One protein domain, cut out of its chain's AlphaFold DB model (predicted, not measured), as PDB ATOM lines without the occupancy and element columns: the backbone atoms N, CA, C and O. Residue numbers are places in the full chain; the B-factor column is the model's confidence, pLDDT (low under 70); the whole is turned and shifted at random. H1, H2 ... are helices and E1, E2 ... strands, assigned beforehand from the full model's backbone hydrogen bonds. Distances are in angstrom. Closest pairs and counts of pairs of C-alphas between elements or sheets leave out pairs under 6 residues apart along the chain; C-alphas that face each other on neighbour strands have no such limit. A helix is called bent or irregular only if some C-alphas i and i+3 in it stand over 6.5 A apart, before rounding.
ATOM      1  N   ASN A 225      14.540  34.955  -3.254       37.19
ATOM      2  CA  ASN A 225      14.209  36.344  -3.565       37.19
ATOM      3  C   ASN A 225      13.217  36.404  -4.740       37.19
ATOM      4  O   ASN A 225      13.586  36.835  -5.830       37.19
ATOM      5  N   LYS A 226      11.970  35.954  -4.546       43.78
ATOM      6  CA  LYS A 226      10.903  36.345  -5.475       43.78
ATOM      7  C   LYS A 226      10.606  37.824  -5.256       43.78
ATOM      8  O   LYS A 226      10.265  38.232  -4.147       43.78
ATOM      9  N   LYS A 227      10.727  38.612  -6.322       49.19
ATOM     10  CA  LYS A 227      10.147  39.952  -6.374       49.19
ATOM     11  C   LYS A 227       8.641  39.819  -6.180       49.19
ATOM     12  O   LYS A 227       8.010  38.999  -6.847       49.19
ATOM     13  N   TYR A 228       8.077  40.595  -5.264       55.44
ATOM     14  CA  TYR A 228       6.629  40.632  -5.128       55.44
ATOM     15  C   TYR A 228       6.021  41.437  -6.283       55.44
ATOM     16  O   TYR A 228       6.566  42.442  -6.745       55.44
ATOM     17  N   VAL A 229       4.872  40.952  -6.729       56.06
ATOM     18  CA  VAL A 229       3.992  41.517  -7.751       56.06
ATOM     19  C   VAL A 229       2.638  41.722  -7.067       56.06
ATOM     20  O   VAL A 229       2.294  40.956  -6.163       56.06
ATOM     21  N   PHE A 230       1.887  42.764  -7.430       59.84
ATOM     22  CA  PHE A 230       0.562  42.980  -6.835       59.84
ATOM     23  C   PHE A 230      -0.408  41.868  -7.234       59.84
ATOM     24  O   PHE A 230      -0.378  41.379  -8.362       59.84
ATOM     25  N   GLU A 231      -1.315  41.518  -6.319       60.78
ATOM     26  CA  GLU A 231      -2.271  40.423  -6.506       60.78
ATOM     27  C   GLU A 231      -3.151  40.613  -7.760       60.78
ATOM     28  O   GLU A 231      -3.465  39.643  -8.441       60.78
ATOM     29  N   GLU A 232      -3.430  41.870  -8.123       61.12
ATOM     30  CA  GLU A 232      -4.185  42.296  -9.312       61.12
ATOM     31  C   GLU A 232      -3.471  42.027 -10.654       61.12
ATOM     32  O   GLU A 232      -4.133  41.905 -11.685       61.12
ATOM     33  N   PHE A 233      -2.137  41.898 -10.670       63.59
ATOM     34  CA  PHE A 233      -1.368  41.617 -11.893       63.59
ATOM     35  C   PHE A 233      -1.001  40.133 -12.068       63.59
ATOM     36  O   PHE A 233      -0.475  39.766 -13.118       63.59
ATOM     37  N   ASN A 234      -1.276  39.267 -11.083       68.44
ATOM     38  CA  ASN A 234      -0.885  37.849 -11.118       68.44
ATOM     39  C   ASN A 234      -1.464  37.078 -12.320       68.44
ATOM     40  O   ASN A 234      -0.801  36.180 -12.835       68.44
ATOM     41  N   ASP A 235      -2.660  37.440 -12.795       70.56
ATOM     42  CA  ASP A 235      -3.302  36.805 -13.959       70.56
ATOM     43  C   ASP A 235      -2.719  37.273 -15.315       70.56
ATOM     44  O   ASP A 235      -3.031  36.697 -16.361       70.56
ATOM     45  N   TYR A 236      -1.858  38.301 -15.302       74.88
ATOM     46  CA  TYR A 236      -1.259  38.937 -16.484       74.88
ATOM     47  C   TYR A 236       0.270  38.830 -16.528       74.88
ATOM     48  O   TYR A 236       0.894  39.411 -17.419       74.88
ATOM     49  N   ILE A 237       0.892  38.128 -15.577       76.00
ATOM     50  CA  ILE A 237       2.349  38.002 -15.465       76.00
ATOM     51  C   ILE A 237       2.725  36.532 -15.340       76.00
ATOM     52  O   ILE A 237       2.203  35.801 -14.499       76.00
ATOM     53  N   ASN A 238       3.683  36.093 -16.154       79.06
ATOM     54  CA  ASN A 238       4.159  34.724 -16.097       79.06
ATOM     55  C   ASN A 238       4.939  34.467 -14.786       79.06
ATOM     56  O   ASN A 238       5.943  35.142 -14.534       79.06
ATOM     57  N   PRO A 239       4.559  33.475 -13.958       73.12
ATOM     58  CA  PRO A 239       5.212  33.222 -12.671       73.12
ATOM     59  C   PRO A 239       6.601  32.567 -12.788       73.12
ATOM     60  O   PRO A 239       7.268  32.409 -11.754       73.12
ATOM     61  N   GLU A 240       7.015  32.178 -14.001       77.69
ATOM     62  CA  GLU A 240       8.322  31.599 -14.332       77.69
ATOM     63  C   GLU A 240       9.238  32.592 -15.070       77.69
ATOM     64  O   GLU A 240      10.433  32.617 -14.775       77.69
ATOM     65  N   THR A 241       8.712  33.423 -15.984       78.06
ATOM     66  CA  THR A 241       9.529  34.378 -16.770       78.06
ATOM     67  C   THR A 241       9.485  35.836 -16.294       78.06
ATOM     68  O   THR A 241      10.304  36.632 -16.749       78.06
ATOM     69  N   GLU A 242       8.572  36.202 -15.384       74.62
ATOM     70  CA  GLU A 242       8.332  37.588 -14.922       74.62
ATOM     71  C   GLU A 242       7.962  38.585 -16.054       74.62
ATOM     72  O   GLU A 242       8.077  39.801 -15.894       74.62
ATOM     73  N   GLU A 243       7.487  38.091 -17.205       78.00
ATOM     74  CA  GLU A 243       7.008  38.890 -18.348       78.00
ATOM     75  C   GLU A 243       5.478  39.062 -18.336       78.00
ATOM     76  O   GLU A 243       4.759  38.235 -17.776       78.00
ATOM     77  N   TRP A 244       4.963  40.085 -19.033       79.38
ATOM     78  CA  TRP A 244       3.526  40.213 -19.307       79.38
ATOM     79  C   TRP A 244       3.032  39.068 -20.205       79.38
ATOM     80  O   TRP A 244       3.429  38.966 -21.372       79.38
ATOM     81  N   SER A 245       2.120  38.243 -19.694       86.62
ATOM     82  CA  SER A 245       1.452  37.190 -20.459       86.62
ATOM     83  C   SER A 245       0.061  36.885 -19.917       86.62
ATOM     84  O   SER A 245      -0.094  36.741 -18.707       86.62
ATOM     85  N   ILE A 246      -0.916  36.683 -20.801       88.31
ATOM     86  CA  ILE A 246      -2.248  36.185 -20.430       88.31
ATOM     87  C   ILE A 246      -2.377  34.702 -20.797       88.31
ATOM     88  O   ILE A 246      -1.945  34.276 -21.871       88.31
ATOM     89  N   LYS A 247      -2.972  33.895 -19.913       90.38
ATOM     90  CA  LYS A 247      -3.178  32.465 -20.175       90.38
ATOM     91  C   LYS A 247      -4.326  32.260 -21.170       90.38
ATOM     92  O   LYS A 247      -5.433  32.746 -20.950       90.38
ATOM     93  N   MET A 248      -4.064  31.525 -22.247       94.25
ATOM     94  CA  MET A 248      -4.999  31.266 -23.347       94.25
ATOM     95  C   MET A 248      -5.087  29.778 -23.677       94.25
ATOM     96  O   MET A 248      -4.136  29.027 -23.478       94.25
ATOM     97  N   TRP A 249      -6.214  29.353 -24.235       96.62
ATOM     98  CA  TRP A 249      -6.346  28.070 -24.923       96.62
ATOM     99  C   TRP A 249      -6.053  28.235 -26.425       96.62
ATOM    100  O   TRP A 249      -6.430  29.268 -26.985       96.62
ATOM    101  N   PRO A 250      -5.401  27.255 -27.083       97.25
ATOM    102  CA  PRO A 250      -5.136  27.296 -28.522       97.25
ATOM    103  C   PRO A 250      -6.411  27.433 -29.360       97.25
ATOM    104  O   PRO A 250      -7.421  26.788 -29.074       97.25
ATOM    105  N   ASP A 251      -6.359  28.241 -30.417       96.81
ATOM    106  CA  ASP A 251      -7.492  28.442 -31.320       96.81
ATOM    107  C   ASP A 251      -7.775  27.173 -32.140       96.81
ATOM    108  O   ASP A 251      -6.894  26.597 -32.780       96.81
ATOM    109  N   LEU A 252      -9.030  26.725 -32.109       96.00
ATOM    110  CA  LEU A 252      -9.504  25.568 -32.868       96.00
ATOM    111  C   LEU A 252      -9.923  25.978 -34.283       96.00
ATOM    112  O   LEU A 252     -10.395  27.095 -34.497       96.00
ATOM    113  N   ASP A 253      -9.815  25.064 -35.245       95.00
ATOM    114  CA  ASP A 253     -10.362  25.249 -36.593       95.00
ATOM    115  C   ASP A 253     -11.882  25.012 -36.634       95.00
ATOM    116  O   ASP A 253     -12.450  24.375 -35.749       95.00
ATOM    117  N   ASN A 254     -12.562  25.559 -37.651       95.69
ATOM    118  CA  ASN A 254     -13.979  25.243 -37.874       95.69
ATOM    119  C   ASN A 254     -14.091  23.793 -38.387       95.69
ATOM    120  O   ASN A 254     -13.344  23.436 -39.305       95.69
ATOM    121  N   LYS A 379      -1.031  41.408 -42.062       93.75
ATOM    122  CA  LYS A 379      -0.150  40.228 -42.138       93.75
ATOM    123  C   LYS A 379       0.366  39.782 -40.766       93.75
ATOM    124  O   LYS A 379       0.432  38.581 -40.509       93.75
ATOM    125  N   GLU A 380       0.709  40.724 -39.891       91.94
ATOM    126  CA  GLU A 380       1.203  40.437 -38.539       91.94
ATOM    127  C   GLU A 380       0.100  39.830 -37.668       91.94
ATOM    128  O   GLU A 380       0.277  38.737 -37.136       91.94
ATOM    129  N   MET A 381      -1.080  40.456 -37.634       92.88
ATOM    130  CA  MET A 381      -2.252  39.966 -36.895       92.88
ATOM    131  C   MET A 381      -2.706  38.575 -37.375       92.88
ATOM    132  O   MET A 381      -3.059  37.714 -36.573       92.88
ATOM    133  N   SER A 382      -2.654  38.323 -38.687       94.25
ATOM    134  CA  SER A 382      -2.929  37.005 -39.271       94.25
ATOM    135  C   SER A 382      -1.862  35.965 -38.897       94.25
ATOM    136  O   SER A 382      -2.188  34.805 -38.636       94.25
ATOM    137  N   SER A 383      -0.590  36.365 -38.821       94.38
ATOM    138  CA  SER A 383       0.508  35.480 -38.401       94.38
ATOM    139  C   SER A 383       0.407  35.124 -36.914       94.38
ATOM    140  O   SER A 383       0.566  33.958 -36.560       94.38
ATOM    141  N   ASP A 384       0.065  36.097 -36.065       93.75
ATOM    142  CA  ASP A 384      -0.204  35.909 -34.636       93.75
ATOM    143  C   ASP A 384      -1.353  34.915 -34.413       93.75
ATOM    144  O   ASP A 384      -1.156  33.901 -33.745       93.75
ATOM    145  N   LEU A 385      -2.512  35.107 -35.061       94.50
ATOM    146  CA  LEU A 385      -3.624  34.148 -34.970       94.50
ATOM    147  C   LEU A 385      -3.252  32.747 -35.463       94.50
ATOM    148  O   LEU A 385      -3.656  31.761 -34.849       94.50
ATOM    149  N   ASN A 386      -2.468  32.626 -36.538       94.44
ATOM    150  CA  ASN A 386      -2.014  31.313 -36.999       94.44
ATOM    151  C   ASN A 386      -1.047  30.645 -36.007       94.44
ATOM    152  O   ASN A 386      -1.111  29.429 -35.849       94.44
ATOM    153  N   ALA A 387      -0.225  31.412 -35.286       94.38
ATOM    154  CA  ALA A 387       0.634  30.894 -34.218       94.38
ATOM    155  C   ALA A 387      -0.141  30.469 -32.952       94.38
ATOM    156  O   ALA A 387       0.372  29.671 -32.168       94.38
ATOM    157  N   ARG A 388      -1.378  30.953 -32.753       94.88
ATOM    158  CA  ARG A 388      -2.280  30.500 -31.673       94.88
ATOM    159  C   ARG A 388      -3.026  29.201 -31.993       94.88
ATOM    160  O   ARG A 388      -3.612  28.624 -31.076       94.88
ATOM    161  N   ARG A 389      -3.077  28.758 -33.257       95.25
ATOM    162  CA  ARG A 389      -3.885  27.594 -33.669       95.25
ATOM    163  C   ARG A 389      -3.357  26.290 -33.069       95.25
ATOM    164  O   ARG A 389      -2.153  26.092 -32.916       95.25
ATOM    165  N   TRP A 390      -4.269  25.381 -32.737       96.38
ATOM    166  CA  TRP A 390      -3.921  24.071 -32.193       96.38
ATOM    167  C   TRP A 390      -3.339  23.136 -33.264       96.38
ATOM    168  O   TRP A 390      -4.022  22.784 -34.223       96.38
ATOM    169  N   ASP A 391      -2.111  22.647 -33.060       92.31
ATOM    170  CA  ASP A 391      -1.647  21.435 -33.746       92.31
ATOM    171  C   ASP A 391      -2.346  20.214 -33.135       92.31
ATOM    172  O   ASP A 391      -2.070  19.843 -31.992       92.31
ATOM    173  N   TYR A 392      -3.207  19.562 -33.916       88.06
ATOM    174  CA  TYR A 392      -3.951  18.355 -33.544       88.06
ATOM    175  C   TYR A 392      -3.067  17.165 -33.116       88.06
ATOM    176  O   TYR A 392      -3.559  16.232 -32.481       88.06
ATOM    177  N   LYS A 393      -1.765  17.180 -33.440       92.38
ATOM    178  CA  LYS A 393      -0.777  16.185 -32.976       92.38
ATOM    179  C   LYS A 393      -0.304  16.445 -31.540       92.38
ATOM    180  O   LYS A 393       0.349  15.591 -30.941       92.38
ATOM    181  N   SER A 394      -0.607  17.620 -30.987       91.19
ATOM    182  CA  SER A 394      -0.212  18.061 -29.649       91.19
ATOM    183  C   SER A 394      -1.357  17.928 -28.638       91.19
ATOM    184  O   SER A 394      -2.533  18.037 -28.976       91.19
ATOM    185  N   VAL A 395      -1.032  17.734 -27.357       93.50
ATOM    186  CA  VAL A 395      -2.048  17.702 -26.290       93.50
ATOM    187  C   VAL A 395      -2.688  19.082 -26.135       93.50
ATOM    188  O   VAL A 395      -1.993  20.039 -25.794       93.50
ATOM    189  N   TYR A 396      -4.012  19.172 -26.309       94.56
ATOM    190  CA  TYR A 396      -4.768  20.401 -26.061       94.56
ATOM    191  C   TYR A 396      -4.663  20.806 -24.580       94.56
ATOM    192  O   TYR A 396      -5.175  20.127 -23.679       94.56
ATOM    193  N   LYS A 397      -3.949  21.906 -24.342       94.25
ATOM    194  CA  LYS A 397      -3.611  22.503 -23.042       94.25
ATOM    195  C   LYS A 397      -3.481  24.021 -23.231       94.25
ATOM    196  O   LYS A 397      -3.159  24.436 -24.346       94.25
ATOM    197  N   PRO A 398      -3.666  24.849 -22.192       94.12
ATOM    198  CA  PRO A 398      -3.442  26.276 -22.338       94.12
ATOM    199  C   PRO A 398      -1.948  26.610 -22.422       94.12
ATOM    200  O   PRO A 398      -1.087  25.862 -21.944       94.12
ATOM    201  N   PHE A 399      -1.662  27.764 -23.008       92.75
ATOM    202  CA  PHE A 399      -0.347  28.375 -23.146       92.75
ATOM    203  C   PHE A 399      -0.388  29.813 -22.611       92.75
ATOM    204  O   PHE A 399      -1.460  30.359 -22.349       92.75
ATOM    205  N   ASP A 400       0.777  30.427 -22.434       91.25
ATOM    206  CA  ASP A 400       0.891  31.813 -21.984       91.25
ATOM    207  C   ASP A 400       1.194  32.719 -23.180       91.25
ATOM    208  O   ASP A 400       2.293  32.689 -23.740       91.25
ATOM    209  N   TYR A 401       0.200  33.504 -23.601       90.88
ATOM    210  CA  TYR A 401       0.334  34.464 -24.691       90.88
ATOM    211  C   TYR A 401       1.112  35.685 -24.191       90.88
ATOM    212  O   TYR A 401       0.590  36.487 -23.412       90.88
ATOM    213  N   LYS A 402       2.377  35.807 -24.608       85.56
ATOM    214  CA  LYS A 402       3.251  36.936 -24.258       85.56
ATOM    215  C   LYS A 402       2.794  38.221 -24.946       85.56
ATOM    216  O   LYS A 402       2.537  38.216 -26.147       85.56
ATOM    217  N   GLN A 403       2.788  39.339 -24.224       71.12
ATOM    218  CA  GLN A 403       2.564  40.643 -24.851       71.12
ATOM    219  C   GLN A 403       3.839  41.173 -25.531       71.12
ATOM    220  O   GLN A 403       4.882  41.250 -24.877       71.12
ATOM    221  N   PRO A 404       3.777  41.634 -26.795       61.03
ATOM    222  CA  PRO A 404       4.918  42.241 -27.477       61.03
ATOM    223  C   PRO A 404       5.130  43.696 -27.016       61.03
ATOM    224  O   PRO A 404       4.733  44.636 -27.705       61.03
ATOM    225  N   LYS A 405       5.713  43.908 -25.825       61.94
ATOM    226  CA  LYS A 405       5.988  45.254 -25.278       61.94
ATOM    227  C   LYS A 405       7.301  45.342 -24.500       61.94
ATOM    228  O   LYS A 405       7.634  44.470 -23.708       61.94
ATOM    229  N   HIS A 406       7.991  46.473 -24.646       57.56
ATOM    230  CA  HIS A 406       9.242  46.796 -23.937       57.56
ATOM    231  C   HIS A 406       9.047  47.209 -22.461       57.56
ATOM    232  O   HIS A 406      10.018  47.491 -21.758       57.56
ATOM    233  N   ILE A 407       7.801  47.268 -21.986       61.25
ATOM    234  CA  ILE A 407       7.437  47.702 -20.633       61.25
ATOM    235  C   ILE A 407       7.499  46.489 -19.705       61.25
ATOM    236  O   ILE A 407       6.692  45.571 -19.833       61.25
ATOM    237  N   LYS A 408       8.437  46.478 -18.755       63.41
ATOM    238  CA  LYS A 408       8.505  45.427 -17.725       63.41
ATOM    239  C   LYS A 408       7.327  45.563 -16.746       63.41
ATOM    240  O   LYS A 408       6.912  46.694 -16.487       63.41
ATOM    241  N   PRO A 409       6.795  44.464 -16.181       64.94
ATOM    242  CA  PRO A 409       5.749  44.564 -15.171       64.94
ATOM    243  C   PRO A 409       6.206  45.337 -13.920       64.94
ATOM    244  O   PRO A 409       7.395  45.288 -13.575       64.94
ATOM    245  N   PRO A 410       5.290  46.039 -13.220       63.41
ATOM    246  CA  PRO A 410       5.620  46.795 -12.017       63.41
ATOM    247  C   PRO A 410       6.148  45.858 -10.923       63.41
ATOM    248  O   PRO A 410       5.416  45.082 -10.314       63.41
ATOM    249  N   THR A 411       7.456  45.941 -10.689       59.56
ATOM    250  CA  THR A 411       8.160  45.234  -9.617       59.56
ATOM    251  C   THR A 411       8.006  46.016  -8.316       59.56
ATOM    252  O   THR A 411       8.261  47.219  -8.307       59.56
ATOM    253  N   LEU A 412       7.674  45.352  -7.206       59.72
ATOM    254  CA  LEU A 412       7.782  45.979  -5.887       59.72
ATOM    255  C   LEU A 412       9.257  46.154  -5.504       59.72
ATOM    256  O   LEU A 412       9.970  45.179  -5.253       59.72
ATOM    257  N   GLU A 413       9.718  47.405  -5.470       58.91
ATOM    258  CA  GLU A 413      11.041  47.756  -4.958       58.91
ATOM    259  C   GLU A 413      11.011  47.849  -3.432       58.91
ATOM    260  O   GLU A 413      10.263  48.637  -2.855       58.91
ATOM    261  N   THR A 414      11.878  47.092  -2.763       55.84
ATOM    262  CA  THR A 414      12.191  47.330  -1.351       55.84
ATOM    263  C   THR A 414      13.341  48.322  -1.240       55.84
ATOM    264  O   THR A 414      14.450  48.009  -1.683       55.84
ATOM    265  N   LYS A 415      13.112  49.476  -0.608       58.03
ATOM    266  CA  LYS A 415      14.179  50.391  -0.174       58.03
ATOM    267  C   LYS A 415      14.176  50.436   1.352       58.03
ATOM    268  O   LYS A 415      13.119  50.512   1.963       58.03
ATOM    269  N   ASP A 416      15.351  50.270   1.954       63.03
ATOM    270  CA  ASP A 416      15.578  50.293   3.411       63.03
ATOM    271  C   ASP A 416      14.679  49.355   4.252       63.03
ATOM    272  O   ASP A 416      14.491  49.541   5.452       63.03
ATOM    273  N   GLY A 417      14.162  48.292   3.626       60.78
ATOM    274  CA  GLY A 417      13.259  47.310   4.238       60.78
ATOM    275  C   GLY A 417      11.769  47.640   4.101       60.78
ATOM    276  O   GLY A 417      10.942  46.757   4.330       60.78
ATOM    277  N   GLU A 418      11.413  48.850   3.669       49.03
ATOM    278  CA  GLU A 418      10.037  49.207   3.327       49.03
ATOM    279  C   GLU A 418       9.716  48.828   1.877       49.03
ATOM    280  O   GLU A 418      10.532  48.967   0.962       49.03
ATOM    281  N   VAL A 419       8.500  48.321   1.662       58.09
ATOM    282  CA  VAL A 419       7.980  47.988   0.333       58.09
ATOM    283  C   VAL A 419       7.431  49.265  -0.294       58.09
ATOM    284  O   VAL A 419       6.355  49.730   0.089       58.09
ATOM    285  N   ILE A 420       8.141  49.823  -1.276       58.19
ATOM    286  CA  ILE A 420       7.606  50.925  -2.072       58.19
ATOM    287  C   ILE A 420       6.535  50.346  -2.990       58.19
ATOM    288  O   ILE A 420       6.824  49.591  -3.916       58.19
ATOM    289  N   ILE A 421       5.291  50.728  -2.719       54.34
ATOM    290  CA  ILE A 421       4.141  50.525  -3.596       54.34
ATOM    291  C   ILE A 421       4.214  51.606  -4.686       54.34
ATOM    292  O   ILE A 421       3.925  52.769  -4.388       54.34
ATOM    293  N   PRO A 422       4.603  51.290  -5.939       56.03
ATOM    294  CA  PRO A 422       4.361  52.205  -7.040       56.03
ATOM    295  C   PRO A 422       2.844  52.329  -7.208       56.03
ATOM    296  O   PRO A 422       2.144  51.332  -7.380       56.03
ATOM    297  N   ASN A 423       2.333  53.553  -7.128       52.19
ATOM    298  CA  ASN A 423       0.902  53.845  -7.190       52.19
ATOM    299  C   ASN A 423       0.400  53.833  -8.648       52.19
ATOM    300  O   ASN A 423      -0.057  54.858  -9.145       52.19
ATOM    301  N   LEU A 424       0.571  52.695  -9.333       56.12
ATOM    302  CA  LEU A 424       0.095  52.430 -10.692       56.12
ATOM    303  C   LEU A 424      -1.059  51.427 -10.650       56.12
ATOM    304  O   LEU A 424      -0.871  50.285 -10.225       56.12
ATOM    305  N   LYS A 425      -2.219  51.820 -11.170       55.56
ATOM    306  CA  LYS A 425      -3.321  50.895 -11.469       55.56
ATOM    307  C   LYS A 425      -3.136  50.235 -12.833       55.56
ATOM    308  O   LYS A 425      -2.478  50.779 -13.722       55.56
ATOM    309  N   LEU A 426      -3.797  49.095 -13.038       52.00
ATOM    310  CA  LEU A 426      -3.844  48.431 -14.346       52.00
ATOM    311  C   LEU A 426      -4.466  49.330 -15.434       52.00
ATOM    312  O   LEU A 426      -4.005  49.299 -16.574       52.00
ATOM    313  N   GLU A 427      -5.437  50.180 -15.081       52.25
ATOM    314  CA  GLU A 427      -6.011  51.162 -16.017       52.25
ATOM    315  C   GLU A 427      -4.979  52.198 -16.498       52.25
ATOM    316  O   GLU A 427      -4.952  52.557 -17.672       52.25
ATOM    317  N   GLU A 428      -4.109  52.668 -15.601       53.66
ATOM    318  CA  GLU A 428      -3.149  53.751 -15.866       53.66
ATOM    319  C   GLU A 428      -2.005  53.283 -16.782       53.66
ATOM    320  O   GLU A 428      -1.514  54.049 -17.614       53.66
ATOM    321  N   LEU A 429      -1.648  51.998 -16.703       58.72
ATOM    322  CA  LEU A 429      -0.679  51.346 -17.587       58.72
ATOM    323  C   LEU A 429      -1.114  51.325 -19.066       58.72
ATOM    324  O   LEU A 429      -0.251  51.207 -19.935       58.72
ATOM    325  N   ASN A 430      -2.416  51.436 -19.371       58.84
ATOM    326  CA  ASN A 430      -2.963  51.423 -20.738       58.84
ATOM    327  C   ASN A 430      -2.509  50.223 -21.601       58.84
ATOM    328  O   ASN A 430      -2.414  50.310 -22.829       58.84
TER     329      ASN A 430
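Overview. This is residues 225 to 254 and 379 to 430 of the 894 residues of the protein "Set1/Ash2 histone methyltransferase complex subunit ASH2" of Smittium culicis (UniProt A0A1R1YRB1). Little regular structure is here: a loose rod of mostly unnamed chain, with the small strand pair E1 and E2 near its middle, hairpin E3 and E4 at one end, and residues 379 to 384 of H2 sticking out. Of 82 printed residues, 30 lie in H1, E1, H2, E2, E3 and E4, in that order, class mixed; both two-stranded sheets are antiparallel. The radius of gyration of the C-alphas is 16.5 A, the spans 55 by 27 by 18 A.

Arrangement. Start at H1, residues 231 to 236, irregular, with C-alphas 232 and 235 7.2 A apart; 0 of 2 O i to N i+4 pairs but 2 of 3 O i to N i+3 pairs are within hydrogen-bond range. Its closest C-alphas to E1, residues 245 to 248, are Tyr 236 and Ile 246, 4.9 A. In H2, residues 379 to 388, every O i to N i+4 pair is within range. E2, residues 399 to 402, is antiparallel to E1 at 145 degrees; see N 246 and O 401, 3.0 A. E3, residues 413 to 415, and E4, residues 418 to 420, form an antiparallel hairpin at 138 degrees; see N 418 and O 415, 2.9 A. E2 and E3 are apart.

Along the chain. Find C-alpha 231 at (-2.271, 40.423, -6.506); H1 runs 10.1 A. From C-alpha 379 at (-0.150, 40.228, -42.138), H2 runs 14.4 A. E1 spans 9.2 A, E2 9.4 A, E3 6.3 A and E4 6.2 A, ending at C-alpha 420 (7.606, 50.925, -2.072).

Size, cuts and confidence. The C-alphas farthest apart, Asn 254 and Asp 416, are 56.6 A apart. Residues 255 to 378 are not printed; the gap from C-alpha 254 to 379 is 20.8 A. Of the links printed whole, none is long. Look for pLDDT under 70 at residues 225 to 234 and 404 to 430.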